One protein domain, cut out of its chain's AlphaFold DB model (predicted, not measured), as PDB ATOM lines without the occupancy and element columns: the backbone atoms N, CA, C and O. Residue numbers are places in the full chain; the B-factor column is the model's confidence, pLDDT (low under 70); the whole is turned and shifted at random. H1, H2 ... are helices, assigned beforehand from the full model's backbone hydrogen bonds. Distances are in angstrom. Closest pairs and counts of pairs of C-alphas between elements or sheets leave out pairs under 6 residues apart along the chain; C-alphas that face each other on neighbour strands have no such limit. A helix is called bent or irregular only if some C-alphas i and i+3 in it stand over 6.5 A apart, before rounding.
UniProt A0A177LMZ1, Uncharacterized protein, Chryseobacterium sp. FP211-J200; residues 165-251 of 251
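AT A GLANCE: This is residues 165 to 251 of the 251 residues of an uncharacterized protein of Chryseobacterium sp. FP211-J200 (UniProt A0A177LMZ1). One long helix, H1, makes one side of the domain, and from its last residue the unnamed stretch of residues 185 to 219 sweeps round in a wide arc to H2, a shorter helix set crosswise on the first part of H1. The short helix H3 sits inside the arc, near the far part of H1, and the last residues fold back to pair with the arc. The printed part has 87 residues with three named helices, in the order H1, H2, H3, and no named strand; the class is all helix, though the helices hold 37 of the 87 residues. The whole is only just compact, close to loose, with a radius of gyration of the C-alphas of 14.4 A and spans of 43 by 33 by 19 A.

IN THESE COORDINATES: Find C-alpha 165 at (-44.746, -25.992, 54.485), where H1, residues 165 to 184, begins; it ends at C-alpha 184 at (-43.941, -42.749, 30.542), and its first and last C-alphas are 29.2 A apart. H1 is irregular, with C-alphas 166 and 169 lying 7.6 A apart, and it has a kink of 47 degrees near residue 172. Pass along residues 185 to 219 to reach H2, residues 220 to 230, 15.2 A long. Look next for H3, residues 239 to 244, which ends at C-alpha 244 at (-40.118, -28.304, 23.626).

HOW THE PARTS SIT: Begin at residues 166 to 174, the part of H1 that alone touches H2; the closest C-alphas are those of Ser 167 and Leu 229, 5.3 A apart. The lines of H1 and H2 are about perpendicular, at 74 degrees. Farther along, H1 and H3 are close but not clearly touching, and their closest C-alphas, those of Thr 182 and Pro 239, are 7.7 A apart. H1 and H3 run the same way at a steep tilt of 68 degrees, only just short of about perpendicular. H2 and H3 are apart. In the backbone of H2 every O i to N i+4 pair is within hydrogen-bond range, against 13 of 16 in H1 and 1 of 2 in H3. Outside the helices, look at residues 194 to 195, which pair antiparallel with residues 249 to 250.

THE WHOLE: The two C-alphas farthest apart, those of Asp 188 and Asp 209, are 45.0 A from each other. The printed part has no cut and ends at residue 251, the chain's last residue. The link from H1 to H2 is long, with 35 residues, and the link from H2 to H3 is short, with 8. In the B-factor column you will find a mean pLDDT of 84.0 over the printed part of this model, with values under 70 at residues 208 to 218.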
ATOM      1  N   LYS A 165     -44.576 -25.112  53.325       90.00
ATOM      2  CA  LYS A 165     -44.746 -25.992  54.485       90.00
ATOM      3  C   LYS A 165     -46.122 -26.655  54.505       90.00
ATOM      4  O   LYS A 165     -46.201 -27.860  54.742       90.00
ATOM      5  N   ILE A 166     -47.177 -25.900  54.207       92.62
ATOM      6  CA  ILE A 166     -48.569 -26.376  54.200       92.62
ATOM      7  C   ILE A 166     -48.785 -27.465  53.153       92.62
ATOM      8  O   ILE A 166     -49.429 -28.482  53.410       92.62
ATOM      9  N   SER A 167     -48.251 -27.256  51.950       92.31
ATOM     10  CA  SER A 167     -48.482 -28.155  50.822       92.31
ATOM     11  C   SER A 167     -47.771 -29.501  50.955       92.31
ATOM     12  O   SER A 167     -48.134 -30.421  50.226       92.31
ATOM     13  N   ARG A 168     -46.785 -29.644  51.857       91.81
ATOM     14  CA  ARG A 168     -45.866 -30.795  51.918       91.81
ATOM     15  C   ARG A 168     -46.562 -32.162  51.777       91.81
ATOM     16  O   ARG A 168     -46.166 -32.894  50.869       91.81
ATOM     17  N   PRO A 169     -47.631 -32.495  52.535       88.56
ATOM     18  CA  PRO A 169     -48.286 -33.806  52.417       88.56
ATOM     19  C   PRO A 169     -48.891 -34.069  51.024       88.56
ATOM     20  O   PRO A 169     -48.919 -35.195  50.529       88.56
ATOM     21  N   PHE A 170     -49.359 -33.013  50.360       90.94
ATOM     22  CA  PHE A 170     -50.003 -33.080  49.046       90.94
ATOM     23  C   PHE A 170     -48.979 -33.021  47.916       90.94
ATOM     24  O   PHE A 170     -49.121 -33.704  46.901       90.94
ATOM     25  N   ARG A 171     -47.913 -32.240  48.113       92.94
ATOM     26  CA  ARG A 171     -46.809 -32.097  47.170       92.94
ATOM     27  C   ARG A 171     -46.078 -33.417  46.972       92.94
ATOM     28  O   ARG A 171     -45.719 -33.723  45.836       92.94
ATOM     29  N   GLU A 172     -45.883 -34.194  48.036       92.19
ATOM     30  CA  GLU A 172     -45.263 -35.524  47.973       92.19
ATOM     31  C   GLU A 172     -46.058 -36.471  47.067       92.19
ATOM     32  O   GLU A 172     -45.498 -37.057  46.140       92.19
ATOM     33  N   SER A 173     -47.379 -36.539  47.257       89.94
ATOM     34  CA  SER A 173     -48.268 -37.350  46.413       89.94
ATOM     35  C   SER A 173     -48.259 -36.887  44.952       89.94
ATOM     36  O   SER A 173     -48.151 -37.707  44.039       89.94
ATOM     37  N   ALA A 174     -48.301 -35.571  44.716       93.25
ATOM     38  CA  ALA A 174     -48.197 -35.005  43.372       93.25
ATOM     39  C   ALA A 174     -46.854 -35.349  42.706       93.25
ATOM     40  O   ALA A 174     -46.825 -35.684  41.526       93.25
ATOM     41  N   LYS A 175     -45.750 -35.349  43.467       93.50
ATOM     42  CA  LYS A 175     -44.409 -35.669  42.959       93.50
ATOM     43  C   LYS A 175     -44.312 -37.109  42.466       93.50
ATOM     44  O   LYS A 175     -43.700 -37.358  41.434       93.50
ATOM     45  N   VAL A 176     -44.932 -38.053  43.175       93.12
ATOM     46  CA  VAL A 176     -44.988 -39.459  42.742       93.12
ATOM     47  C   VAL A 176     -45.685 -39.577  41.385       93.12
ATOM     48  O   VAL A 176     -45.196 -40.273  40.496       93.12
ATOM     49  N   PHE A 177     -46.799 -38.866  41.200       92.12
ATOM     50  CA  PHE A 177     -47.520 -38.854  39.930       92.12
ATOM     51  C   PHE A 177     -46.718 -38.182  38.803       92.12
ATOM     52  O   PHE A 177     -46.605 -38.746  37.717       92.12
ATOM     53  N   GLU A 178     -46.116 -37.021  39.065       93.62
ATOM     54  CA  GLU A 178     -45.264 -36.286  38.116       93.62
ATOM     55  C   GLU A 178     -44.055 -37.116  37.652       93.62
ATOM     56  O   GLU A 178     -43.744 -37.154  36.459       93.62
ATOM     57  N   ASN A 179     -43.405 -37.832  38.574       92.81
ATOM     58  CA  ASN A 179     -42.296 -38.731  38.251       92.81
ATOM     59  C   ASN A 179     -42.764 -39.880  37.354       92.81
ATOM     60  O   ASN A 179     -42.149 -40.143  36.325       92.81
ATOM     61  N   ARG A 180     -43.898 -40.509  37.686       92.12
ATOM     62  CA  ARG A 180     -44.468 -41.588  36.870       92.12
ATOM     63  C   ARG A 180     -44.853 -41.113  35.467       92.12
ATOM     64  O   ARG A 180     -44.650 -41.840  34.504       92.12
ATOM     65  N   LEU A 181     -45.407 -39.906  35.332       89.31
ATOM     66  CA  LEU A 181     -45.666 -39.309  34.018       89.31
ATOM     67  C   LEU A 181     -44.374 -39.098  33.229       89.31
ATOM     68  O   LEU A 181     -44.348 -39.360  32.031       89.31
ATOM     69  N   THR A 182     -43.312 -38.654  33.898       90.00
ATOM     70  CA  THR A 182     -41.999 -38.457  33.274       90.00
ATOM     71  C   THR A 182     -41.414 -39.780  32.773       90.00
ATOM     72  O   THR A 182     -40.910 -39.821  31.662       90.00
ATOM     73  N   GLU A 183     -41.552 -40.874  33.527       88.75
ATOM     74  CA  GLU A 183     -41.109 -42.218  33.108       88.75
ATOM     75  C   GLU A 183     -41.868 -42.763  31.885       88.75
ATOM     76  O   GLU A 183     -41.332 -43.572  31.131       88.75
ATOM     77  N   LEU A 184     -43.122 -42.343  31.689       87.38
ATOM     78  CA  LEU A 184     -43.941 -42.749  30.542       87.38
ATOM     79  C   LEU A 184     -43.640 -41.939  29.275       87.38
ATOM     80  O   LEU A 184     -44.054 -42.340  28.186       87.38
ATOM     81  N   ILE A 185     -42.957 -40.802  29.408       85.31
ATOM     82  CA  ILE A 185     -42.550 -39.967  28.283       85.31
ATOM     83  C   ILE A 185     -41.171 -40.432  27.838       85.31
ATOM     84  O   ILE A 185     -40.158 -40.164  28.474       85.31
ATOM     85  N   VAL A 186     -41.169 -41.160  26.731       80.56
ATOM     86  CA  VAL A 186     -39.972 -41.619  26.029       80.56
ATOM     87  C   VAL A 186     -39.461 -40.541  25.071       80.56
ATOM     88  O   VAL A 186     -40.229 -39.690  24.622       80.56
ATOM     89  N   ASP A 187     -38.168 -40.587  24.743       73.12
ATOM     90  CA  ASP A 187     -37.476 -39.561  23.945       73.12
ATOM     91  C   ASP A 187     -38.051 -39.357  22.525       73.12
ATOM     92  O   ASP A 187     -37.748 -38.360  21.874       73.12
ATOM     93  N   ASP A 188     -38.882 -40.274  22.019       78.94
ATOM     94  CA  ASP A 188     -39.516 -40.207  20.695       78.94
ATOM     95  C   ASP A 188     -40.961 -39.668  20.711       78.94
ATOM     96  O   ASP A 188     -41.681 -39.768  19.707       78.94
ATOM     97  N   ILE A 189     -41.394 -39.058  21.821       82.62
ATOM     98  CA  ILE A 189     -42.700 -38.403  21.916       82.62
ATOM     99  C   ILE A 189     -42.883 -37.340  20.817       82.62
ATOM    100  O   ILE A 189     -42.087 -36.424  20.637       82.62
ATOM    101  N   LYS A 190     -43.999 -37.425  20.084       84.81
ATOM    102  CA  LYS A 190     -44.404 -36.394  19.117       84.81
ATOM    103  C   LYS A 190     -45.442 -35.472  19.739       84.81
ATOM    104  O   LYS A 190     -46.615 -35.827  19.826       84.81
ATOM    105  N   ILE A 191     -45.011 -34.274  20.123       87.75
ATOM    106  CA  ILE A 191     -45.880 -33.241  20.693       87.75
ATOM    107  C   ILE A 191     -46.498 -32.419  19.560       87.75
ATOM    108  O   ILE A 191     -45.790 -31.837  18.732       87.75
ATOM    109  N   LYS A 192     -47.831 -32.344  19.515       91.88
ATOM    110  CA  LYS A 192     -48.528 -31.491  18.549       91.88
ATOM    111  C   LYS A 192     -48.664 -30.086  19.125       91.88
ATOM    112  O   LYS A 192     -49.511 -29.845  19.971       91.88
ATOM    113  N   LYS A 193     -47.863 -29.154  18.614       94.06
ATOM    114  CA  LYS A 193     -47.811 -27.781  19.130       94.06
ATOM    115  C   LYS A 193     -48.906 -26.909  18.521       94.06
ATOM    116  O   LYS A 193     -49.130 -26.930  17.309       94.06
ATOM    117  N   PHE A 194     -49.554 -26.105  19.355       93.69
ATOM    118  CA  PHE A 194     -50.511 -25.080  18.947       93.69
ATOM    119  C   PHE A 194     -50.035 -23.714  19.428       93.69
ATOM    120  O   PHE A 194     -49.729 -23.541  20.607       93.69
ATOM    121  N   LYS A 195     -50.004 -22.738  18.516       95.44
ATOM    122  CA  LYS A 195     -49.635 -21.354  18.815       95.44
ATOM    123  C   LYS A 195     -50.834 -20.598  19.375       95.44
ATOM    124  O   LYS A 195     -51.896 -20.562  18.750       95.44
ATOM    125  N   LEU A 196     -50.666 -19.980  20.534       93.94
ATOM    126  CA  LEU A 196     -51.681 -19.150  21.162       93.94
ATOM    127  C   LEU A 196     -51.574 -17.699  20.683       93.94
ATOM    128  O   LEU A 196     -50.493 -17.187  20.415       93.94
ATOM    129  N   GLN A 197     -52.711 -17.002  20.639       94.44
ATOM    130  CA  GLN A 197     -52.748 -15.552  20.395       94.44
ATOM    131  C   GLN A 197     -52.241 -14.735  21.595       94.44
ATOM    132  O   GLN A 197     -52.039 -13.527  21.500       94.44
ATOM    133  N   SER A 198     -52.090 -15.367  22.756       90.38
ATOM    134  CA  SER A 198     -51.617 -14.751  23.992       90.38
ATOM    135  C   SER A 198     -50.812 -15.771  24.783       90.38
ATOM    136  O   SER A 198     -51.154 -16.954  24.790       90.38
ATOM    137  N   THR A 199     -49.757 -15.314  25.455       87.50
ATOM    138  CA  THR A 199     -48.919 -16.174  26.295       87.50
ATOM    139  C   THR A 199     -49.735 -16.817  27.410       87.50
ATOM    140  O   THR A 199     -50.637 -16.197  27.989       87.50
ATOM    141  N   GLN A 200     -49.409 -18.068  27.738       80.81
ATOM    142  CA  GLN A 200     -49.983 -18.694  28.920       80.81
ATOM    143  C   GLN A 200     -49.433 -18.030  30.177       80.81
ATOM    144  O   GLN A 200     -48.239 -17.763  30.300       80.81
ATOM    145  N   ARG A 201     -50.324 -17.792  31.139       80.94
ATOM    146  CA  ARG A 201     -49.925 -17.400  32.488       80.94
ATOM    147  C   ARG A 201     -49.819 -18.663  33.338       80.94
ATOM    148  O   ARG A 201     -50.820 -19.378  33.434       80.94
ATOM    149  N   PRO A 202     -48.658 -18.940  33.954       80.31
ATOM    150  CA  PRO A 202     -48.542 -20.021  34.919       80.31
ATOM    151  C   PRO A 202     -49.600 -19.880  36.014       80.31
ATOM    152  O   PRO A 202     -49.943 -18.767  36.423       80.31
ATOM    153  N   PHE A 203     -50.122 -21.012  36.489       84.31
ATOM    154  CA  PHE A 203     -51.006 -21.004  37.647       84.31
ATOM    155  C   PHE A 203     -50.265 -20.431  38.858       84.31
ATOM    156  O   PHE A 203     -49.126 -20.817  39.112       84.31
ATOM    157  N   ARG A 204     -50.937 -19.551  39.599       82.06
ATOM    158  CA  ARG A 204     -50.499 -19.044  40.899       82.06
ATOM    159  C   ARG A 204     -51.694 -18.612  41.735       82.06
ATOM    160  O   ARG A 204     -52.751 -18.291  41.178       82.06
ATOM    161  N   VAL A 205     -51.495 -18.535  43.041       82.81
ATOM    162  CA  VAL A 205     -52.403 -17.839  43.954       82.81
ATOM    163  C   VAL A 205     -51.691 -16.586  44.438       82.81
ATOM    164  O   VAL A 205     -50.655 -16.668  45.073       82.81
ATOM    165  N   VAL A 206     -52.225 -15.421  44.077       74.69
ATOM    166  CA  VAL A 206     -51.578 -14.142  44.387       74.69
ATOM    167  C   VAL A 206     -51.879 -13.752  45.828       74.69
ATOM    168  O   VAL A 206     -53.036 -13.479  46.155       74.69
ATOM    169  N   ASP A 207     -50.841 -13.641  46.653       72.06
ATOM    170  CA  ASP A 207     -50.915 -12.958  47.944       72.06
ATOM    171  C   ASP A 207     -50.496 -11.485  47.790       72.06
ATOM    172  O   ASP A 207     -49.316 -11.151  47.675       72.06
ATOM    173  N   TYR A 208     -51.482 -10.586  47.780       65.25
ATOM    174  CA  TYR A 208     -51.275  -9.148  47.567       65.25
ATOM    175  C   TYR A 208     -50.541  -8.432  48.712       65.25
ATOM    176  O   TYR A 208     -50.136  -7.279  48.543       65.25
ATOM    177  N   ASP A 209     -50.350  -9.085  49.858       61.88
ATOM    178  CA  ASP A 209     -49.696  -8.506  51.031       61.88
ATOM    179  C   ASP A 209     -48.208  -8.863  51.138       61.88
ATOM    180  O   ASP A 209     -47.478  -8.268  51.940       61.88
ATOM    181  N   ILE A 210     -47.721  -9.785  50.305       63.41
ATOM    182  CA  ILE A 210     -46.299 -10.113  50.219       63.41
ATOM    183  C   ILE A 210     -45.623  -9.124  49.258       63.41
ATOM    184  O   ILE A 210     -46.013  -8.971  48.098       63.41
ATOM    185  N   ARG A 211     -44.559  -8.447  49.730       52.12
ATOM    186  CA  ARG A 211     -43.812  -7.409  48.972       52.12
ATOM    187  C   ARG A 211     -43.343  -7.862  47.579       52.12
ATOM    188  O   ARG A 211     -43.102  -7.006  46.737       52.12
ATOM    189  N   ASN A 212     -43.247  -9.171  47.337       53.44
ATOM    190  CA  ASN A 212     -42.895  -9.775  46.054       53.44
ATOM    191  C   ASN A 212     -43.923 -10.831  45.603       53.44
ATOM    192  O   ASN A 212     -43.558 -11.969  45.323       53.44
ATOM    193  N   HIS A 213     -45.195 -10.455  45.480       51.94
ATOM    194  CA  HIS A 213     -46.285 -11.302  44.959       51.94
ATOM    195  C   HIS A 213     -46.062 -11.874  43.534       51.94
ATOM    196  O   HIS A 213     -46.870 -12.652  43.038       51.94
ATOM    197  N   CYS A 214     -44.970 -11.493  42.852       49.84
ATOM    198  CA  CYS A 214     -44.541 -12.060  41.566       49.84
ATOM    199  C   CYS A 214     -43.308 -12.984  41.664       49.84
ATOM    200  O   CYS A 214     -42.864 -13.490  40.637       49.84
ATOM    201  N   ASN A 215     -42.722 -13.226  42.847       50.94
ATOM    202  CA  ASN A 215     -41.575 -14.147  42.970       50.94
ATOM    203  C   ASN A 215     -41.954 -15.607  42.676       50.94
ATOM    204  O   ASN A 215     -41.113 -16.366  42.207       50.94
ATOM    205  N   GLU A 216     -43.222 -15.972  42.850       51.91
ATOM    206  CA  GLU A 216     -43.789 -17.273  42.462       51.91
ATOM    207  C   GLU A 216     -43.706 -17.532  40.949       51.91
ATOM    208  O   GLU A 216     -43.675 -18.679  40.512       51.91
ATOM    209  N   GLU A 217     -43.618 -16.479  40.120       54.25
ATOM    210  CA  GLU A 217     -43.361 -16.639  38.680       54.25
ATOM    211  C   GLU A 217     -41.940 -17.152  38.406       54.25
ATOM    212  O   GLU A 217     -41.682 -17.700  37.335       54.25
ATOM    213  N   LYS A 218     -41.024 -16.965  39.363       56.34
ATOM    214  CA  LYS A 218     -39.601 -17.303  39.251       56.34
ATOM    215  C   LYS A 218     -39.219 -18.559  40.032       56.34
ATOM    216  O   LYS A 218     -38.159 -19.113  39.760       56.34
ATOM    217  N   ASP A 219     -40.059 -19.004  40.967       74.38
ATOM    218  CA  ASP A 219     -39.815 -20.178  41.806       74.38
ATOM    219  C   ASP A 219     -40.775 -21.320  41.438       74.38
ATOM    220  O   ASP A 219     -41.949 -21.353  41.826       74.38
ATOM    221  N   SER A 220     -40.269 -22.271  40.650       78.06
ATOM    222  CA  SER A 220     -41.029 -23.442  40.206       78.06
ATOM    223  C   SER A 220     -41.500 -24.328  41.359       78.06
ATOM    224  O   SER A 220     -42.536 -24.984  41.225       78.06
ATOM    225  N   ASP A 221     -40.774 -24.345  42.479       82.62
ATOM    226  CA  ASP A 221     -41.083 -25.206  43.616       82.62
ATOM    227  C   ASP A 221     -42.246 -24.636  44.422       82.62
ATOM    228  O   ASP A 221     -43.194 -25.367  44.727       82.62
ATOM    229  N   VAL A 222     -42.249 -23.323  44.673       84.69
ATOM    230  CA  VAL A 222     -43.392 -22.630  45.295       84.69
ATOM    231  C   VAL A 222     -44.649 -22.804  44.442       84.69
ATOM    232  O   VAL A 222     -45.712 -23.163  44.953       84.69
ATOM    233  N   ARG A 223     -44.529 -22.661  43.119       86.75
ATOM    234  CA  ARG A 223     -45.653 -22.889  42.203       86.75
ATOM    235  C   ARG A 223     -46.176 -24.326  42.269       86.75
ATOM    236  O   ARG A 223     -47.387 -24.542  42.288       86.75
ATOM    237  N   ALA A 224     -45.293 -25.323  42.313       89.94
ATOM    238  CA  ALA A 224     -45.697 -26.723  42.448       89.94
ATOM    239  C   ALA A 224     -46.411 -26.996  43.786       89.94
ATOM    240  O   ALA A 224     -47.381 -27.764  43.830       89.94
ATOM    241  N   CYS A 225     -45.974 -26.335  44.861       91.44
ATOM    242  CA  CYS A 225     -46.638 -26.350  46.164       91.44
ATOM    243  C   CYS A 225     -48.059 -25.771  46.069       91.44
ATOM    244  O   CYS A 225     -49.021 -26.445  46.443       91.44
ATOM    245  N   GLN A 226     -48.213 -24.586  45.468       90.94
ATOM    246  CA  GLN A 226     -49.517 -23.957  45.226       90.94
ATOM    247  C   GLN A 226     -50.445 -24.830  44.380       90.94
ATOM    248  O   GLN A 226     -51.620 -24.987  44.707       90.94
ATOM    249  N   MET A 227     -49.938 -25.424  43.298       92.56
ATOM    250  CA  MET A 227     -50.729 -26.319  42.449       92.56
ATOM    251  C   MET A 227     -51.264 -27.504  43.256       92.56
ATOM    252  O   MET A 227     -52.457 -27.778  43.197       92.56
ATOM    253  N   SER A 228     -50.421 -28.132  44.078       93.62
ATOM    254  CA  SER A 228     -50.809 -29.279  44.914       93.62
ATOM    255  C   SER A 228     -51.818 -28.904  46.015       93.62
ATOM    256  O   SER A 228     -52.680 -29.707  46.390       93.62
ATOM    257  N   LEU A 229     -51.717 -27.678  46.538       93.62
ATOM    258  CA  LEU A 229     -52.573 -27.170  47.609       93.62
ATOM    259  C   LEU A 229     -53.949 -26.719  47.091       93.62
ATOM    260  O   LEU A 229     -54.976 -27.124  47.633       93.62
ATOM    261  N   TYR A 230     -53.979 -25.924  46.020       93.75
ATOM    262  CA  TYR A 230     -55.180 -25.240  45.522       93.75
ATOM    263  C   TYR A 230     -55.867 -25.928  44.338       93.75
ATOM    264  O   TYR A 230     -56.945 -25.500  43.901       93.75
ATOM    265  N   ARG A 231     -55.277 -26.997  43.789       93.06
ATOM    266  CA  ARG A 231     -55.853 -27.788  42.694       93.06
ATOM    267  C   ARG A 231     -55.705 -29.284  42.982       93.06
ATOM    268  O   ARG A 231     -54.675 -29.754  43.438       93.06
ATOM    269  N   ARG A 232     -56.759 -30.054  42.695       89.44
ATOM    270  CA  ARG A 232     -56.755 -31.520  42.885       89.44
ATOM    271  C   ARG A 232     -56.074 -32.286  41.752       89.44
ATOM    272  O   ARG A 232     -55.598 -33.389  41.976       89.44
ATOM    273  N   ALA A 233     -56.077 -31.729  40.545       88.06
ATOM    274  CA  ALA A 233     -55.613 -32.406  39.335       88.06
ATOM    275  C   ALA A 233     -54.862 -31.432  38.417       88.06
ATOM    276  O   ALA A 233     -55.197 -31.277  37.246       88.06
ATOM    277  N   LEU A 234     -53.883 -30.723  38.979       90.56
ATOM    278  CA  LEU A 234     -52.980 -29.863  38.224       90.56
ATOM    279  C   LEU A 234     -51.546 -30.152  38.679       90.56
ATOM    280  O   LEU A 234     -51.254 -30.068  39.868       90.56
ATOM    281  N   TYR A 235     -50.679 -30.485  37.729       91.00
ATOM    282  CA  TYR A 235     -49.330 -31.003  37.969       91.00
ATOM    283  C   TYR A 235     -48.314 -30.258  37.108       91.00
ATOM    284  O   TYR A 235     -48.698 -29.627  36.118       91.00
ATOM    285  N   GLN A 236     -47.032 -30.309  37.474       90.00
ATOM    286  CA  GLN A 236     -45.982 -29.783  36.603       90.00
ATOM    287  C   GLN A 236     -45.973 -30.536  35.268       90.00
ATOM    288  O   GLN A 236     -46.052 -31.765  35.226       90.00
ATOM    289  N   THR A 237     -45.832 -29.787  34.175       87.62
ATOM    290  CA  THR A 237     -45.532 -30.367  32.867       87.62
ATOM    291  C   THR A 237     -44.168 -31.061  32.934       87.62
ATOM    292  O   THR A 237     -43.212 -30.438  33.405       87.62
ATOM    293  N   PRO A 238     -44.037 -32.314  32.463       89.62
ATOM    294  CA  PRO A 238     -42.762 -33.025  32.463       89.62
ATOM    295  C   PRO A 238     -41.653 -32.243  31.740       89.62
ATOM    296  O   PRO A 238     -41.934 -31.638  30.698       89.62
ATOM    297  N   PRO A 239     -40.397 -32.262  32.237       88.25
ATOM    298  CA  PRO A 239     -39.317 -31.437  31.698       88.25
ATOM    299  C   PRO A 239     -39.119 -31.572  30.187       88.25
ATOM    300  O   PRO A 239     -39.072 -30.546  29.513       88.25
ATOM    301  N   LEU A 240     -39.113 -32.804  29.658       87.88
ATOM    302  CA  LEU A 240     -38.976 -33.091  28.221       87.88
ATOM    303  C   LEU A 240     -40.038 -32.365  27.379       87.88
ATOM    304  O   LEU A 240     -39.710 -31.698  26.401       87.88
ATOM    305  N   VAL A 241     -41.301 -32.404  27.813       88.88
ATOM    306  CA  VAL A 241     -42.406 -31.707  27.136       88.88
ATOM    307  C   VAL A 241     -42.253 -30.195  27.276       88.88
ATOM    308  O   VAL A 241     -42.375 -29.466  26.296       88.88
ATOM    309  N   SER A 242     -41.958 -29.707  28.483       87.88
ATOM    310  CA  SER A 242     -41.840 -28.267  28.735       87.88
ATOM    311  C   SER A 242     -40.680 -27.616  27.973       87.88
ATOM    312  O   SER A 242     -40.823 -26.487  27.517       87.88
ATOM    313  N   SER A 243     -39.563 -28.331  27.771       88.19
ATOM    314  CA  SER A 243     -38.406 -27.836  27.015       88.19
ATOM    315  C   SER A 243     -38.671 -27.696  25.518       88.19
ATOM    316  O   SER A 243     -37.941 -26.996  24.822       88.19
ATOM    317  N   GLU A 244     -39.720 -28.351  25.024       89.19
ATOM    318  CA  GLU A 244     -40.118 -28.304  23.626       89.19
ATOM    319  C   GLU A 244     -41.143 -27.212  23.302       89.19
ATOM    320  O   GLU A 244     -41.366 -26.939  22.121       89.19
ATOM    321  N   LEU A 245     -41.779 -26.600  24.303       89.12
ATOM    322  CA  LEU A 245     -42.838 -25.610  24.103       89.12
ATOM    323  C   LEU A 245     -42.306 -24.180  24.258       89.12
ATOM    324  O   LEU A 245     -41.630 -23.849  25.232       89.12
ATOM    325  N   GLY A 246     -42.658 -23.307  23.315       88.06
ATOM    326  CA  GLY A 246     -42.520 -21.863  23.480       88.06
ATOM    327  C   GLY A 246     -43.469 -21.284  24.543       88.06
ATOM    328  O   GLY A 246     -44.463 -21.892  24.928       88.06
ATOM    329  N   VAL A 247     -43.196 -20.052  24.987       86.44
ATOM    330  CA  VAL A 247     -43.993 -19.328  26.009       86.44
ATOM    331  C   VAL A 247     -45.451 -19.047  25.602       86.44
ATOM    332  O   VAL A 247     -46.296 -18.698  26.429       86.44
ATOM    333  N   ASP A 248     -45.746 -19.167  24.315       91.38
ATOM    334  CA  ASP A 248     -47.047 -18.995  23.676       91.38
ATOM    335  C   ASP A 248     -47.484 -20.269  22.929       91.38
ATOM    336  O   ASP A 248     -48.291 -20.201  22.003       91.38
ATOM    337  N   GLU A 249     -46.962 -21.434  23.321       91.94
ATOM    338  CA  GLU A 249     -47.298 -22.729  22.730       91.94
ATOM    339  C   GLU A 249     -47.898 -23.688  23.761       91.94
ATOM    340  O   GLU A 249     -47.552 -23.672  24.941       91.94
ATOM    341  N   ILE A 250     -48.809 -24.544  23.297       88.69
ATOM    342  CA  ILE A 250     -49.345 -25.682  24.057       88.69
ATOM    343  C   ILE A 250     -49.170 -26.966  23.252       88.69
ATOM    344  O   ILE A 250     -49.133 -26.905  22.022       88.69
ATOM    345  N   GLY A 251     -49.057 -28.102  23.940       83.12
ATOM    346  CA  GLY A 251     -48.797 -29.426  23.365       83.12
ATOM    347  C   GLY A 251     -49.846 -30.463  23.725       83.12
ATOM    348  O   GLY A 251     -50.506 -30.276  24.772       83.12
TER     349      GLY A 251